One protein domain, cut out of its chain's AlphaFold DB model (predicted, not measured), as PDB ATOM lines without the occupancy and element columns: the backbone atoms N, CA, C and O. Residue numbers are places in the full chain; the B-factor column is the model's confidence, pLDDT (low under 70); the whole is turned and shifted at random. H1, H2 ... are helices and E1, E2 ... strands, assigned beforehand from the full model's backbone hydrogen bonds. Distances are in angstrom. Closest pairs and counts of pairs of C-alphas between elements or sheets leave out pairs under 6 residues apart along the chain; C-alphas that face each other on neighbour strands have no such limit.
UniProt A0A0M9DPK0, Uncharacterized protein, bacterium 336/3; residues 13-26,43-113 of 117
ATOM      1  N   TYR A  13      -9.658 -59.233  -5.624       82.38
ATOM      2  CA  TYR A  13      -9.380 -57.987  -4.925       82.38
ATOM      3  C   TYR A  13      -7.993 -57.499  -5.318       82.38
ATOM      4  O   TYR A  13      -6.997 -58.221  -5.229       82.38
ATOM      5  N   VAL A  14      -7.913 -56.239  -5.714       88.69
ATOM      6  CA  VAL A  14      -6.663 -55.555  -6.024       88.69
ATOM      7  C   VAL A  14      -6.443 -54.423  -5.039       88.69
ATOM      8  O   VAL A  14      -7.378 -53.732  -4.631       88.69
ATOM      9  N   TRP A  15      -5.186 -54.211  -4.676       91.81
ATOM     10  CA  TRP A  15      -4.784 -53.126  -3.800       91.81
ATOM     11  C   TRP A  15      -3.800 -52.206  -4.514       91.81
ATOM     12  O   TRP A  15      -2.988 -52.638  -5.337       91.81
ATOM     13  N   ILE A  16      -3.886 -50.913  -4.209       94.88
ATOM     14  CA  ILE A  16      -2.952 -49.892  -4.685       94.88
ATOM     15  C   ILE A  16      -2.565 -49.017  -3.499       94.88
ATOM     16  O   ILE A  16      -3.428 -48.389  -2.884       94.88
ATOM     17  N   LEU A  17      -1.267 -48.963  -3.214       96.81
ATOM     18  CA  LEU A  17      -0.680 -48.105  -2.195       96.81
ATOM     19  C   LEU A  17      -0.107 -46.850  -2.857       96.81
ATOM     20  O   LEU A  17       0.692 -46.939  -3.798       96.81
ATOM     21  N   THR A  18      -0.509 -45.676  -2.383       97.38
ATOM     22  CA  THR A  18      -0.086 -44.391  -2.944       97.38
ATOM     23  C   THR A  18       0.388 -43.422  -1.873       97.38
ATOM     24  O   THR A  18      -0.090 -43.441  -0.742       97.38
ATOM     25  N   ARG A  19       1.308 -42.540  -2.270       97.06
ATOM     26  CA  ARG A  19       1.779 -41.400  -1.484       97.06
ATOM     27  C   ARG A  19       1.194 -40.108  -2.007       97.06
ATOM     28  O   ARG A  19       1.246 -39.866  -3.216       97.06
ATOM     29  N   LEU A  20       0.698 -39.256  -1.116       95.88
ATOM     30  CA  LEU A  20       0.369 -37.880  -1.467       95.88
ATOM     31  C   LEU A  20       1.669 -37.100  -1.725       95.88
ATOM     32  O   LEU A  20       2.544 -37.049  -0.868       95.88
ATOM     33  N   VAL A  21       1.804 -36.504  -2.909       95.75
ATOM     34  CA  VAL A  21       2.991 -35.711  -3.298       95.75
ATOM     35  C   VAL A  21       2.660 -34.249  -3.592       95.75
ATOM     36  O   VAL A  21       3.553 -33.453  -3.858       95.75
ATOM     37  N   GLY A  22       1.381 -33.882  -3.546       93.06
ATOM     38  CA  GLY A  22       0.950 -32.503  -3.705       93.06
ATOM     39  C   GLY A  22      -0.559 -32.369  -3.815       93.06
ATOM     40  O   GLY A  22      -1.294 -33.357  -3.894       93.06
ATOM     41  N   LEU A  23      -1.007 -31.119  -3.853       91.19
ATOM     42  CA  LEU A  23      -2.387 -30.755  -4.136       91.19
ATOM     43  C   LEU A  23      -2.415 -29.875  -5.385       91.19
ATOM     44  O   LEU A  23      -1.619 -28.946  -5.504       91.19
ATOM     45  N   LYS A  24      -3.321 -30.159  -6.321       87.62
ATOM     46  CA  LYS A  24      -3.625 -29.253  -7.429       87.62
ATOM     47  C   LYS A  24      -4.703 -28.265  -7.005       87.62
ATOM     48  O   LYS A  24      -5.722 -28.652  -6.428       87.62
ATOM     49  N   GLU A  25      -4.496 -27.001  -7.342       78.88
ATOM     50  CA  GLU A  25      -5.517 -25.973  -7.194       78.88
ATOM     51  C   GLU A  25      -6.523 -26.068  -8.347       78.88
ATOM     52  O   GLU A  25      -6.158 -26.192  -9.516       78.88
ATOM     53  N   GLY A  26      -7.814 -26.057  -8.019       68.44
ATOM     54  CA  GLY A  26      -8.881 -26.103  -9.011       68.44
ATOM     55  C   GLY A  26     -10.249 -26.337  -8.381       68.44
ATOM     56  O   GLY A  26     -10.395 -27.118  -7.442       68.44
ATOM     57  N   ILE A  43     -12.917 -59.521   3.656       73.44
ATOM     58  CA  ILE A  43     -11.945 -58.416   3.658       73.44
ATOM     59  C   ILE A  43     -12.684 -57.141   4.063       73.44
ATOM     60  O   ILE A  43     -13.260 -56.464   3.220       73.44
ATOM     61  N   THR A  44     -12.687 -56.799   5.346       81.81
ATOM     62  CA  THR A  44     -13.337 -55.575   5.839       81.81
ATOM     63  C   THR A  44     -12.320 -54.451   6.076       81.81
ATOM     64  O   THR A  44     -11.142 -54.732   6.337       81.81
ATOM     65  N   PRO A  45     -12.739 -53.171   6.008       85.44
ATOM     66  CA  PRO A  45     -11.888 -52.047   6.392       85.44
ATOM     67  C   PRO A  45     -11.301 -52.213   7.797       85.44
ATOM     68  O   PRO A  45     -10.122 -51.936   8.005       85.44
ATOM     69  N   GLU A  46     -12.098 -52.703   8.745       87.38
ATOM     70  CA  GLU A  46     -11.726 -52.838  10.155       87.38
ATOM     71  C   GLU A  46     -10.610 -53.871  10.347       87.38
ATOM     72  O   GLU A  46      -9.590 -53.562  10.964       87.38
ATOM     73  N   ASN A  47     -10.756 -55.058   9.743       85.56
ATOM     74  CA  ASN A  47      -9.761 -56.129   9.833       85.56
ATOM     75  C   ASN A  47      -8.419 -55.706   9.221       85.56
ATOM     76  O   ASN A  47      -7.355 -56.085   9.716       85.56
ATOM     77  N   LEU A  48      -8.454 -54.940   8.126       88.56
ATOM     78  CA  LEU A  48      -7.239 -54.487   7.457       88.56
ATOM     79  C   LEU A  48      -6.565 -53.342   8.223       88.56
ATOM     80  O   LEU A  48      -5.340 -53.318   8.326       88.56
ATOM     81  N   VAL A  49      -7.348 -52.425   8.800       92.88
ATOM     82  CA  VAL A  49      -6.847 -51.366   9.693       92.88
ATOM     83  C   VAL A  49      -6.135 -51.957  10.905       92.88
ATOM     84  O   VAL A  49      -5.060 -51.480  11.265       92.88
ATOM     85  N   GLU A  50      -6.704 -52.989  11.530       90.88
ATOM     86  CA  GLU A  50      -6.078 -53.657  12.673       90.88
ATOM     87  C   GLU A  50      -4.709 -54.239  12.294       90.88
ATOM     88  O   GLU A  50      -3.703 -53.914  12.926       90.88
ATOM     89  N   GLN A  51      -4.647 -55.014  11.211       90.62
ATOM     90  CA  GLN A  51      -3.410 -55.640  10.738       90.62
ATOM     91  C   GLN A  51      -2.328 -54.617  10.363       90.62
ATOM     92  O   GLN A  51      -1.176 -54.746  10.782       90.62
ATOM     93  N   LEU A  52      -2.701 -53.574   9.617       93.62
ATOM     94  CA  LEU A  52      -1.787 -52.513   9.182       93.62
ATOM     95  C   LEU A  52      -1.197 -51.703  10.345       93.62
ATOM     96  O   LEU A  52      -0.103 -51.159  10.215       93.62
ATOM     97  N   ASN A  53      -1.925 -51.585  11.459       95.81
ATOM     98  CA  ASN A  53      -1.459 -50.877  12.653       95.81
ATOM     99  C   ASN A  53      -0.629 -51.760  13.594       95.81
ATOM    100  O   ASN A  53       0.048 -51.235  14.474       95.81
ATOM    101  N   GLN A  54      -0.669 -53.083  13.425       94.12
ATOM    102  CA  GLN A  54       0.149 -54.016  14.199       94.12
ATOM    103  C   GLN A  54       1.535 -54.210  13.580       94.12
ATOM    104  O   GLN A  54       2.523 -54.325  14.305       94.12
ATOM    105  N   SER A  55       1.621 -54.280  12.248       91.44
ATOM    106  CA  SER A  55       2.885 -54.524  11.550       91.44
ATOM    107  C   SER A  55       2.822 -54.148  10.069       91.44
ATOM    108  O   SER A  55       1.752 -53.926   9.503       91.44
ATOM    109  N   ASN A  56       3.989 -54.116   9.421       90.94
ATOM    110  CA  ASN A  56       4.056 -54.062   7.967       90.94
ATOM    111  C   ASN A  56       3.600 -55.410   7.377       90.94
ATOM    112  O   ASN A  56       4.313 -56.405   7.486       90.94
ATOM    113  N   ILE A  57       2.423 -55.425   6.749       89.81
ATOM    114  CA  ILE A  57       1.839 -56.620   6.116       89.81
ATOM    115  C   ILE A  57       2.228 -56.790   4.645       89.81
ATOM    116  O   ILE A  57       1.786 -57.740   3.995       89.81
ATOM    117  N   PHE A  58       3.003 -55.857   4.095       90.94
ATOM    118  CA  PHE A  58       3.483 -55.944   2.727       90.94
ATOM    119  C   PHE A  58       4.706 -56.864   2.633       90.94
ATOM    120  O   PHE A  58       5.489 -56.994   3.569       90.94
ATOM    121  N   ASP A  59       4.901 -57.471   1.465       89.62
ATOM    122  CA  ASP A  59       6.059 -58.310   1.131       89.62
ATOM    123  C   ASP A  59       7.309 -57.496   0.740       89.62
ATOM    124  O   ASP A  59       8.282 -58.037   0.215       89.62
ATOM    125  N   PHE A  60       7.293 -56.191   1.008       93.31
ATOM    126  CA  PHE A  60       8.392 -55.262   0.779       93.31
ATOM    127  C   PHE A  60       8.571 -54.338   1.984       93.31
ATOM    128  O   PHE A  60       7.650 -54.116   2.775       93.31
ATOM    129  N   GLU A  61       9.769 -53.772   2.116       93.88
ATOM    130  CA  GLU A  61      10.054 -52.781   3.150       93.88
ATOM    131  C   GLU A  61       9.228 -51.514   2.919       93.88
ATOM    132  O   GLU A  61       9.324 -50.860   1.876       93.88
ATOM    133  N   TYR A  62       8.400 -51.172   3.902       95.50
ATOM    134  CA  TYR A  62       7.515 -50.024   3.834       95.50
ATOM    135  C   TYR A  62       7.325 -49.388   5.205       95.50
ATOM    136  O   TYR A  62       6.943 -50.050   6.167       95.50
ATOM    137  N   GLU A  63       7.535 -48.075   5.251       95.56
ATOM    138  CA  GLU A  63       7.210 -47.231   6.394       95.56
ATOM    139  C   GLU A  63       6.108 -46.234   5.986       95.56
ATOM    140  O   GLU A  63       6.304 -45.447   5.039       95.56
ATOM    141  N   PRO A  64       4.937 -46.262   6.653       96.12
ATOM    142  CA  PRO A  64       3.843 -45.356   6.339       96.12
ATOM    143  C   PRO A  64       4.227 -43.892   6.530       96.12
ATOM    144  O   PRO A  64       4.840 -43.518   7.526       96.12
ATOM    145  N   ASN A  65       3.833 -43.046   5.582       96.62
ATOM    146  CA  ASN A  65       3.931 -41.597   5.711       96.62
ATOM    147  C   ASN A  65       2.549 -40.955   5.803       96.62
ATOM    148  O   ASN A  65       1.552 -41.495   5.322       96.62
ATOM    149  N   GLU A  66       2.501 -39.777   6.419       97.38
ATOM    150  CA  GLU A  66       1.269 -39.013   6.594       97.38
ATOM    151  C   GLU A  66       0.567 -38.786   5.242       97.38
ATOM    152  O   GLU A  66       1.168 -38.299   4.282       97.38
ATOM    153  N   ASN A  67      -0.727 -39.108   5.184       96.81
ATOM    154  CA  ASN A  67      -1.573 -39.112   3.988       96.81
ATOM    155  C   ASN A  67      -1.253 -40.183   2.932       96.81
ATOM    156  O   ASN A  67      -1.813 -40.116   1.831       96.81
ATOM    157  N   ASP A  68      -0.438 -41.195   3.229       97.50
ATOM    158  CA  ASP A  68      -0.396 -42.392   2.388       97.50
ATOM    159  C   ASP A  68      -1.787 -43.050   2.366       97.50
ATOM    160  O   ASP A  68      -2.538 -43.023   3.344       97.50
ATOM    161  N   SER A  69      -2.184 -43.578   1.211       97.06
ATOM    162  CA  SER A  69      -3.511 -44.161   0.998       97.06
ATOM    163  C   SER A  69      -3.401 -45.574   0.450       97.06
ATOM    164  O   SER A  69      -2.689 -45.815  -0.526       97.06
ATOM    165  N   LEU A  70      -4.162 -46.493   1.036       95.44
ATOM    166  CA  LEU A  70      -4.334 -47.850   0.540       95.44
ATOM    167  C   LEU A  70      -5.747 -47.987  -0.014       95.44
ATOM    168  O   LEU A  70      -6.729 -47.942   0.726       95.44
ATOM    169  N   LYS A  71      -5.852 -48.134  -1.332       93.25
ATOM    170  CA  LYS A  71      -7.130 -48.336  -2.012       93.25
ATOM    171  C   LYS A  71      -7.326 -49.814  -2.295       93.25
ATOM    172  O   LYS A  71      -6.498 -50.407  -2.985       93.25
ATOM    173  N   ILE A  72      -8.446 -50.361  -1.834       89.50
ATOM    174  CA  ILE A  72      -8.899 -51.708  -2.168       89.50
ATOM    175  C   ILE A  72      -9.991 -51.600  -3.225       89.50
ATOM    176  O   ILE A  72     -10.902 -50.772  -3.149       89.50
ATOM    177  N   SER A  73      -9.872 -52.396  -4.275       87.50
ATOM    178  CA  SER A  73     -10.838 -52.454  -5.364       87.50
ATOM    179  C   SER A  73     -11.121 -53.902  -5.719       87.50
ATOM    180  O   SER A  73     -10.294 -54.779  -5.501       87.50
ATOM    181  N   PHE A  74     -12.296 -54.136  -6.268       81.62
ATOM    182  CA  PHE A  74     -12.770 -55.438  -6.687       81.62
ATOM    183  C   PHE A  74     -12.890 -55.450  -8.204       81.62
ATOM    184  O   PHE A  74     -13.509 -54.550  -8.788       81.62
ATOM    185  N   GLN A  75     -12.271 -56.437  -8.844       72.88
ATOM    186  CA  GLN A  75     -12.343 -56.624 -10.283       72.88
ATOM    187  C   GLN A  75     -13.361 -57.719 -10.607       72.88
ATOM    188  O   GLN A  75     -13.153 -58.880 -10.271       72.88
ATOM    189  N   LYS A  76     -14.443 -57.360 -11.307       70.00
ATOM    190  CA  LYS A  76     -15.415 -58.328 -11.835       70.00
ATOM    191  C   LYS A  76     -15.578 -58.148 -13.332       70.00
ATOM    192  O   LYS A  76     -16.077 -57.109 -13.759       70.00
ATOM    193  N   VAL A  77     -15.207 -59.181 -14.096       66.62
ATOM    194  CA  VAL A  77     -15.325 -59.317 -15.566       66.62
ATOM    195  C   VAL A  77     -14.693 -58.154 -16.350       66.62
ATOM    196  O   VAL A  77     -13.645 -58.318 -16.966       66.62
ATOM    197  N   SER A  78     -15.314 -56.976 -16.322       65.19
ATOM    198  CA  SER A  78     -14.964 -55.776 -17.086       65.19
ATOM    199  C   SER A  78     -14.990 -54.481 -16.264       65.19
ATOM    200  O   SER A  78     -14.713 -53.414 -16.808       65.19
ATOM    201  N   GLU A  79     -15.324 -54.536 -14.971       67.25
ATOM    202  CA  GLU A  79     -15.433 -53.358 -14.106       67.25
ATOM    203  C   GLU A  79     -14.503 -53.470 -12.895       67.25
ATOM    204  O   GLU A  79     -14.499 -54.471 -12.177       67.25
ATOM    205  N   LEU A  80     -13.738 -52.401 -12.655       71.62
ATOM    206  CA  LEU A  80     -13.017 -52.196 -11.405       71.62
ATOM    207  C   LEU A  80     -13.867 -51.298 -10.507       71.62
ATOM    208  O   LEU A  80     -14.027 -50.109 -10.793       71.62
ATOM    209  N   LYS A  81     -14.403 -51.857  -9.423       78.94
ATOM    210  CA  LYS A  81     -15.160 -51.092  -8.428       78.94
ATOM    211  C   LYS A  81     -14.292 -50.828  -7.217       78.94
ATOM    212  O   LYS A  81     -13.693 -51.742  -6.660       78.94
ATOM    213  N   GLU A  82     -14.206 -49.565  -6.819       80.06
ATOM    214  CA  GLU A  82     -13.584 -49.222  -5.547       80.06
ATOM    215  C   GLU A  82     -14.440 -49.776  -4.411       80.06
ATOM    216  O   GLU A  82     -15.657 -49.576  -4.404       80.06
ATOM    217  N   TYR A  83     -13.795 -50.468  -3.474       83.00
ATOM    218  CA  TYR A  83     -14.471 -51.059  -2.331       83.00
ATOM    219  C   TYR A  83     -14.326 -50.165  -1.100       83.00
ATOM    220  O   TYR A  83     -15.304 -49.603  -0.619       83.00
ATOM    221  N   PHE A  84     -13.093 -49.920  -0.654       87.88
ATOM    222  CA  PHE A  84     -12.808 -48.925   0.375       87.88
ATOM    223  C   PHE A  84     -11.407 -48.337   0.213       87.88
ATOM    224  O   PHE A  84     -10.553 -48.859  -0.509       87.88
ATOM    225  N   THR A  85     -11.174 -47.213   0.886       92.19
ATOM    226  CA  THR A  85      -9.852 -46.594   1.008       92.19
ATOM    227  C   THR A  85      -9.514 -46.449   2.485       92.19
ATOM    228  O   THR A  85     -10.363 -46.047   3.285       92.19
ATOM    229  N   LEU A  86      -8.271 -46.773   2.824       95.00
ATOM    230  CA  LEU A  86      -7.658 -46.473   4.108       95.00
ATOM    231  C   LEU A  86      -6.631 -45.364   3.917       95.00
ATOM    232  O   LEU A  86      -6.003 -45.257   2.860       95.00
ATOM    233  N   ILE A  87      -6.443 -44.561   4.952       97.69
ATOM    234  CA  ILE A  87      -5.479 -43.471   4.979       97.69
ATOM    235  C   ILE A  87      -4.643 -43.555   6.252       97.69
ATOM    236  O   ILE A  87      -5.177 -43.822   7.330       97.69
ATOM    237  N   TYR A  88      -3.340 -43.330   6.123       98.00
ATOM    238  CA  TYR A  88      -2.450 -43.176   7.264       98.00
ATOM    239  C   TYR A  88      -2.467 -41.717   7.718       98.00
ATOM    240  O   TYR A  88      -2.085 -40.826   6.956       98.00
ATOM    241  N   ARG A  89      -2.967 -41.468   8.928       97.31
ATOM    242  CA  ARG A  89      -2.999 -40.140   9.548       97.31
ATOM    243  C   ARG A  89      -2.807 -40.237  11.045       97.31
ATOM    244  O   ARG A  89      -3.273 -41.193  11.664       97.31
ATOM    245  N   ASP A  90      -2.156 -39.231  11.613       96.44
ATOM    246  CA  ASP A  90      -1.909 -39.138  13.056       96.44
ATOM    247  C   ASP A  90      -1.213 -40.402  13.608       96.44
ATOM    248  O   ASP A  90      -1.511 -40.880  14.703       96.44
ATOM    249  N   GLY A  91      -0.305 -40.985  12.815       96.69
ATOM    250  CA  GLY A  91       0.471 -42.165  13.201       96.69
ATOM    251  C   GLY A  91      -0.266 -43.508  13.117       96.69
ATOM    252  O   GLY A  91       0.234 -44.495  13.651       96.69
ATOM    253  N   LYS A  92      -1.443 -43.575  12.481       97.62
ATOM    254  CA  LYS A  92      -2.189 -44.831  12.304       97.62
ATOM    255  C   LYS A  92      -2.959 -44.897  10.988       97.62
ATOM    256  O   LYS A  92      -3.421 -43.893  10.450       97.62
ATOM    257  N   TRP A  93      -3.164 -46.112  10.496       97.81
ATOM    258  CA  TRP A  93      -4.137 -46.406   9.454       97.81
ATOM    259  C   TRP A  93      -5.556 -46.300  10.000       97.81
ATOM    260  O   TRP A  93      -5.850 -46.768  11.101       97.81
ATOM    261  N   GLN A  94      -6.443 -45.696   9.217       96.06
ATOM    262  CA  GLN A  94      -7.866 -45.575   9.515       96.06
ATOM    263  C   GLN A  94      -8.680 -45.435   8.224       96.06
ATOM    264  O   GLN A  94      -8.141 -45.097   7.168       96.06
ATOM    265  N   SER A  95      -9.988 -45.680   8.296       93.69
ATOM    266  CA  SER A  95     -10.894 -45.444   7.170       93.69
ATOM    267  C   SER A  95     -10.869 -43.974   6.763       93.69
ATOM    268  O   SER A  95     -11.024 -43.076   7.591       93.69
ATOM    269  N   GLY A  96     -10.681 -43.711   5.473       91.69
ATOM    270  CA  GLY A  96     -10.601 -42.348   4.970       91.69
ATOM    271  C   GLY A  96      -9.888 -42.268   3.634       91.69
ATOM    272  O   GLY A  96      -9.427 -43.263   3.080       91.69
ATOM    273  N   ARG A  97      -9.821 -41.059   3.080       90.75
ATOM    274  CA  ARG A  97      -9.158 -40.827   1.800       90.75
ATOM    275  C   ARG A  97      -8.678 -39.398   1.651       90.75
ATOM    276  O   ARG A  97      -9.235 -38.473   2.244       90.75
ATOM    277  N   ASN A  98      -7.691 -39.223   0.785       92.56
ATOM    278  CA  ASN A  98      -7.307 -37.904   0.316       92.56
ATOM    279  C   ASN A  98      -8.385 -37.299  -0.606       92.56
ATOM    280  O   ASN A  98      -9.145 -38.042  -1.239       92.56
ATOM    281  N   PRO A  99      -8.459 -35.960  -0.720       89.25
ATOM    282  CA  PRO A  99      -9.398 -35.290  -1.615       89.25
ATOM    283  C   PRO A  99      -9.295 -35.790  -3.066       89.25
ATOM    284  O   PRO A  99      -8.283 -35.580  -3.735       89.25
ATOM    285  N   LEU A 100     -10.355 -36.418  -3.578       83.69
ATOM    286  CA  LEU A 100     -10.361 -37.093  -4.885       83.69
ATOM    287  C   LEU A 100      -9.903 -36.213  -6.049       83.69
ATOM    288  O   LEU A 100      -9.170 -36.653  -6.930       83.69
ATOM    289  N   PHE A 101     -10.353 -34.961  -6.053       83.62
ATOM    290  CA  PHE A 101     -10.158 -34.075  -7.187       83.62
ATOM    291  C   PHE A 101      -9.001 -33.110  -7.029       83.62
ATOM    292  O   PHE A 101      -8.713 -32.425  -7.994       83.62
ATOM    293  N   SER A 102      -8.341 -33.026  -5.877       88.56
ATOM    294  CA  SER A 102      -7.181 -32.144  -5.700       88.56
ATOM    295  C   SER A 102      -5.903 -32.900  -5.369       88.56
ATOM    296  O   SER A 102      -4.832 -32.323  -5.478       88.56
ATOM    297  N   SER A 103      -5.960 -34.191  -5.048       90.81
ATOM    298  CA  SER A 103      -4.757 -34.941  -4.678       90.81
ATOM    299  C   SER A 103      -3.909 -35.319  -5.885       90.81
ATOM    300  O   SER A 103      -4.395 -35.934  -6.835       90.81
ATOM    301  N   ILE A 104      -2.619 -35.006  -5.813       92.88
ATOM    302  CA  ILE A 104      -1.589 -35.547  -6.694       92.88
ATOM    303  C   ILE A 104      -0.915 -36.673  -5.919       92.88
ATOM    304  O   ILE A 104      -0.362 -36.448  -4.842       92.88
ATOM    305  N   THR A 105      -0.983 -37.892  -6.448       94.56
ATOM    306  CA  THR A 105      -0.445 -39.074  -5.770       94.56
ATOM    307  C   THR A 105       0.590 -39.788  -6.628       94.56
ATOM    308  O   THR A 105       0.495 -39.807  -7.855       94.56
ATOM    309  N   LYS A 106       1.588 -40.381  -5.974       96.38
ATOM    310  CA  LYS A 106       2.561 -41.289  -6.580       96.38
ATOM    311  C   LYS A 106       2.229 -42.709  -6.140       96.38
ATOM    312  O   LYS A 106       2.091 -42.959  -4.946       96.38
ATOM    313  N   GLN A 107       2.119 -43.647  -7.079       97.06
ATOM    314  CA  GLN A 107       1.976 -45.059  -6.727       97.06
ATOM    315  C   GLN A 107       3.284 -45.573  -6.111       97.06
ATOM    316  O   GLN A 107       4.349 -45.407  -6.706       97.06
ATOM    317  N   ILE A 108       3.187 -46.188  -4.934       97.19
ATOM    318  CA  ILE A 108       4.293 -46.895  -4.280       97.19
ATOM    319  C   ILE A 108       4.312 -48.338  -4.782       97.19
ATOM    320  O   ILE A 108       5.306 -48.787  -5.342       97.19
ATOM    321  N   ALA A 109       3.184 -49.035  -4.639       96.50
ATOM    322  CA  ALA A 109       3.049 -50.437  -5.006       96.50
ATOM    323  C   ALA A 109       1.596 -50.781  -5.370       96.50
ATOM    324  O   ALA A 109       0.667 -50.009  -5.110       96.50
ATOM    325  N   LYS A 110       1.409 -51.938  -6.005       94.62
ATOM    326  CA  LYS A 110       0.099 -52.520  -6.305       94.62
ATOM    327  C   LYS A 110       0.194 -54.040  -6.285       94.62
ATOM    328  O   LYS A 110       1.243 -54.585  -6.622       94.62
ATOM    329  N   GLY A 111      -0.914 -54.709  -6.008       89.81
ATOM    330  CA  GLY A 111      -0.965 -56.166  -6.027       89.81
ATOM    331  C   GLY A 111      -2.386 -56.706  -6.003       89.81
ATOM    332  O   GLY A 111      -3.357 -55.952  -6.080       89.81
ATOM    333  N   LYS A 112      -2.487 -58.031  -5.922       87.19
ATOM    334  CA  LYS A 112      -3.741 -58.756  -5.698       87.19
ATOM    335  C   LYS A 112      -3.765 -59.266  -4.262       87.19
ATOM    336  O   LYS A 112      -2.716 -59.647  -3.743       87.19
ATOM    337  N   ILE A 113      -4.934 -59.284  -3.636       80.00
ATOM    338  CA  ILE A 113      -5.134 -59.999  -2.376       80.00
ATOM    339  C   ILE A 113      -5.403 -61.452  -2.746       80.00
ATOM    340  O   ILE A 113      -6.296 -61.735  -3.538       80.00
TER     341      ILE A 113
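What this domain is: This is residues 13 to 26 and 43 to 113 of the 117 residues of an uncharacterized protein of bacterium 336/3 (UniProt A0A0M9DPK0). One strongly twisted sheet of five strands makes a wall, with the single helix H1 packed over one of its faces at the end where E4 and E3 lie, and no named helix on the opposite face. A long link, residues 55 to 68, leads from H1 back to the sheet at E2. The printed part has 85 residues, in the order E1, H1, E2, E3, E4, E5; the sheet runs E4, E3, E2, E1, E5, antiparallel throughout, and the class is mostly strand. The whole is compact, with a radius of gyration of the C-alphas of 12.8 A and spans of 35 by 34 by 22 A.

Where its parts are: Find C-alpha 13 at (-9.380, -57.987, -4.925); from there E1 runs through residues 13 to 23, 28.1 A long, and bends by 61 degrees at residue 20. Beyond the cut, H1 takes residues 45 to 54, 14.5 A, from C-alpha 45 at (-11.888, -52.047, 6.392). Next come E2, residues 69 to 76, 22.5 A; E3, residues 79 to 89, 29.8 A; and E4, residues 92 to 95. E5, residues 103 to 113, 25.2 A, bends by 71 degrees at residue 106 and ends at C-alpha 113, (-5.134, -59.999, -2.376).

How they stand to each other: Start at E1, an inner strand, antiparallel to edge strand E5 at 164 degrees: N 15 and O 111 are 2.9 A apart, within hydrogen-bond range. E2 is antiparallel to E1 at 142 degrees, with N 16 and O 71 at 2.9 A. E2 and E3 form a hairpin at 164 degrees, with N 74 and O 81 at 2.8 A. E3 and E4 form a hairpin at 141 degrees, with N 87 and O 94 at 2.8 A. E2, E3 and E4 are a meander, each strand the antiparallel neighbour of the one before. H1 is on the sheet, making two layers, a helix on one face of a sheet, at a height over the sheet of 8.4 A. It lies over E4 and, only just, over E3, on which 3 of its 10 C-alphas fall; it runs along the strands, at 4 degrees to E4 on the local plane. The closest C-alphas of H1 and E4, those of Val 49 and Trp 93, are 5.7 A apart. Every O i to N i+4 pair of H1 is within hydrogen-bond range. E1 and E4 are apart.

The domain as a whole: The farthest C-alphas, those of Val 77 and Asp 90, are 37.5 A apart. Residues 27 to 42 are not printed, and C-alphas 26 and 43 are 34.8 A apart across the cut. The link from H1 to E2 is long. Look for pLDDT under 70 at residue 26 and residues 77 to 79; the mean of the printed part is 89.6.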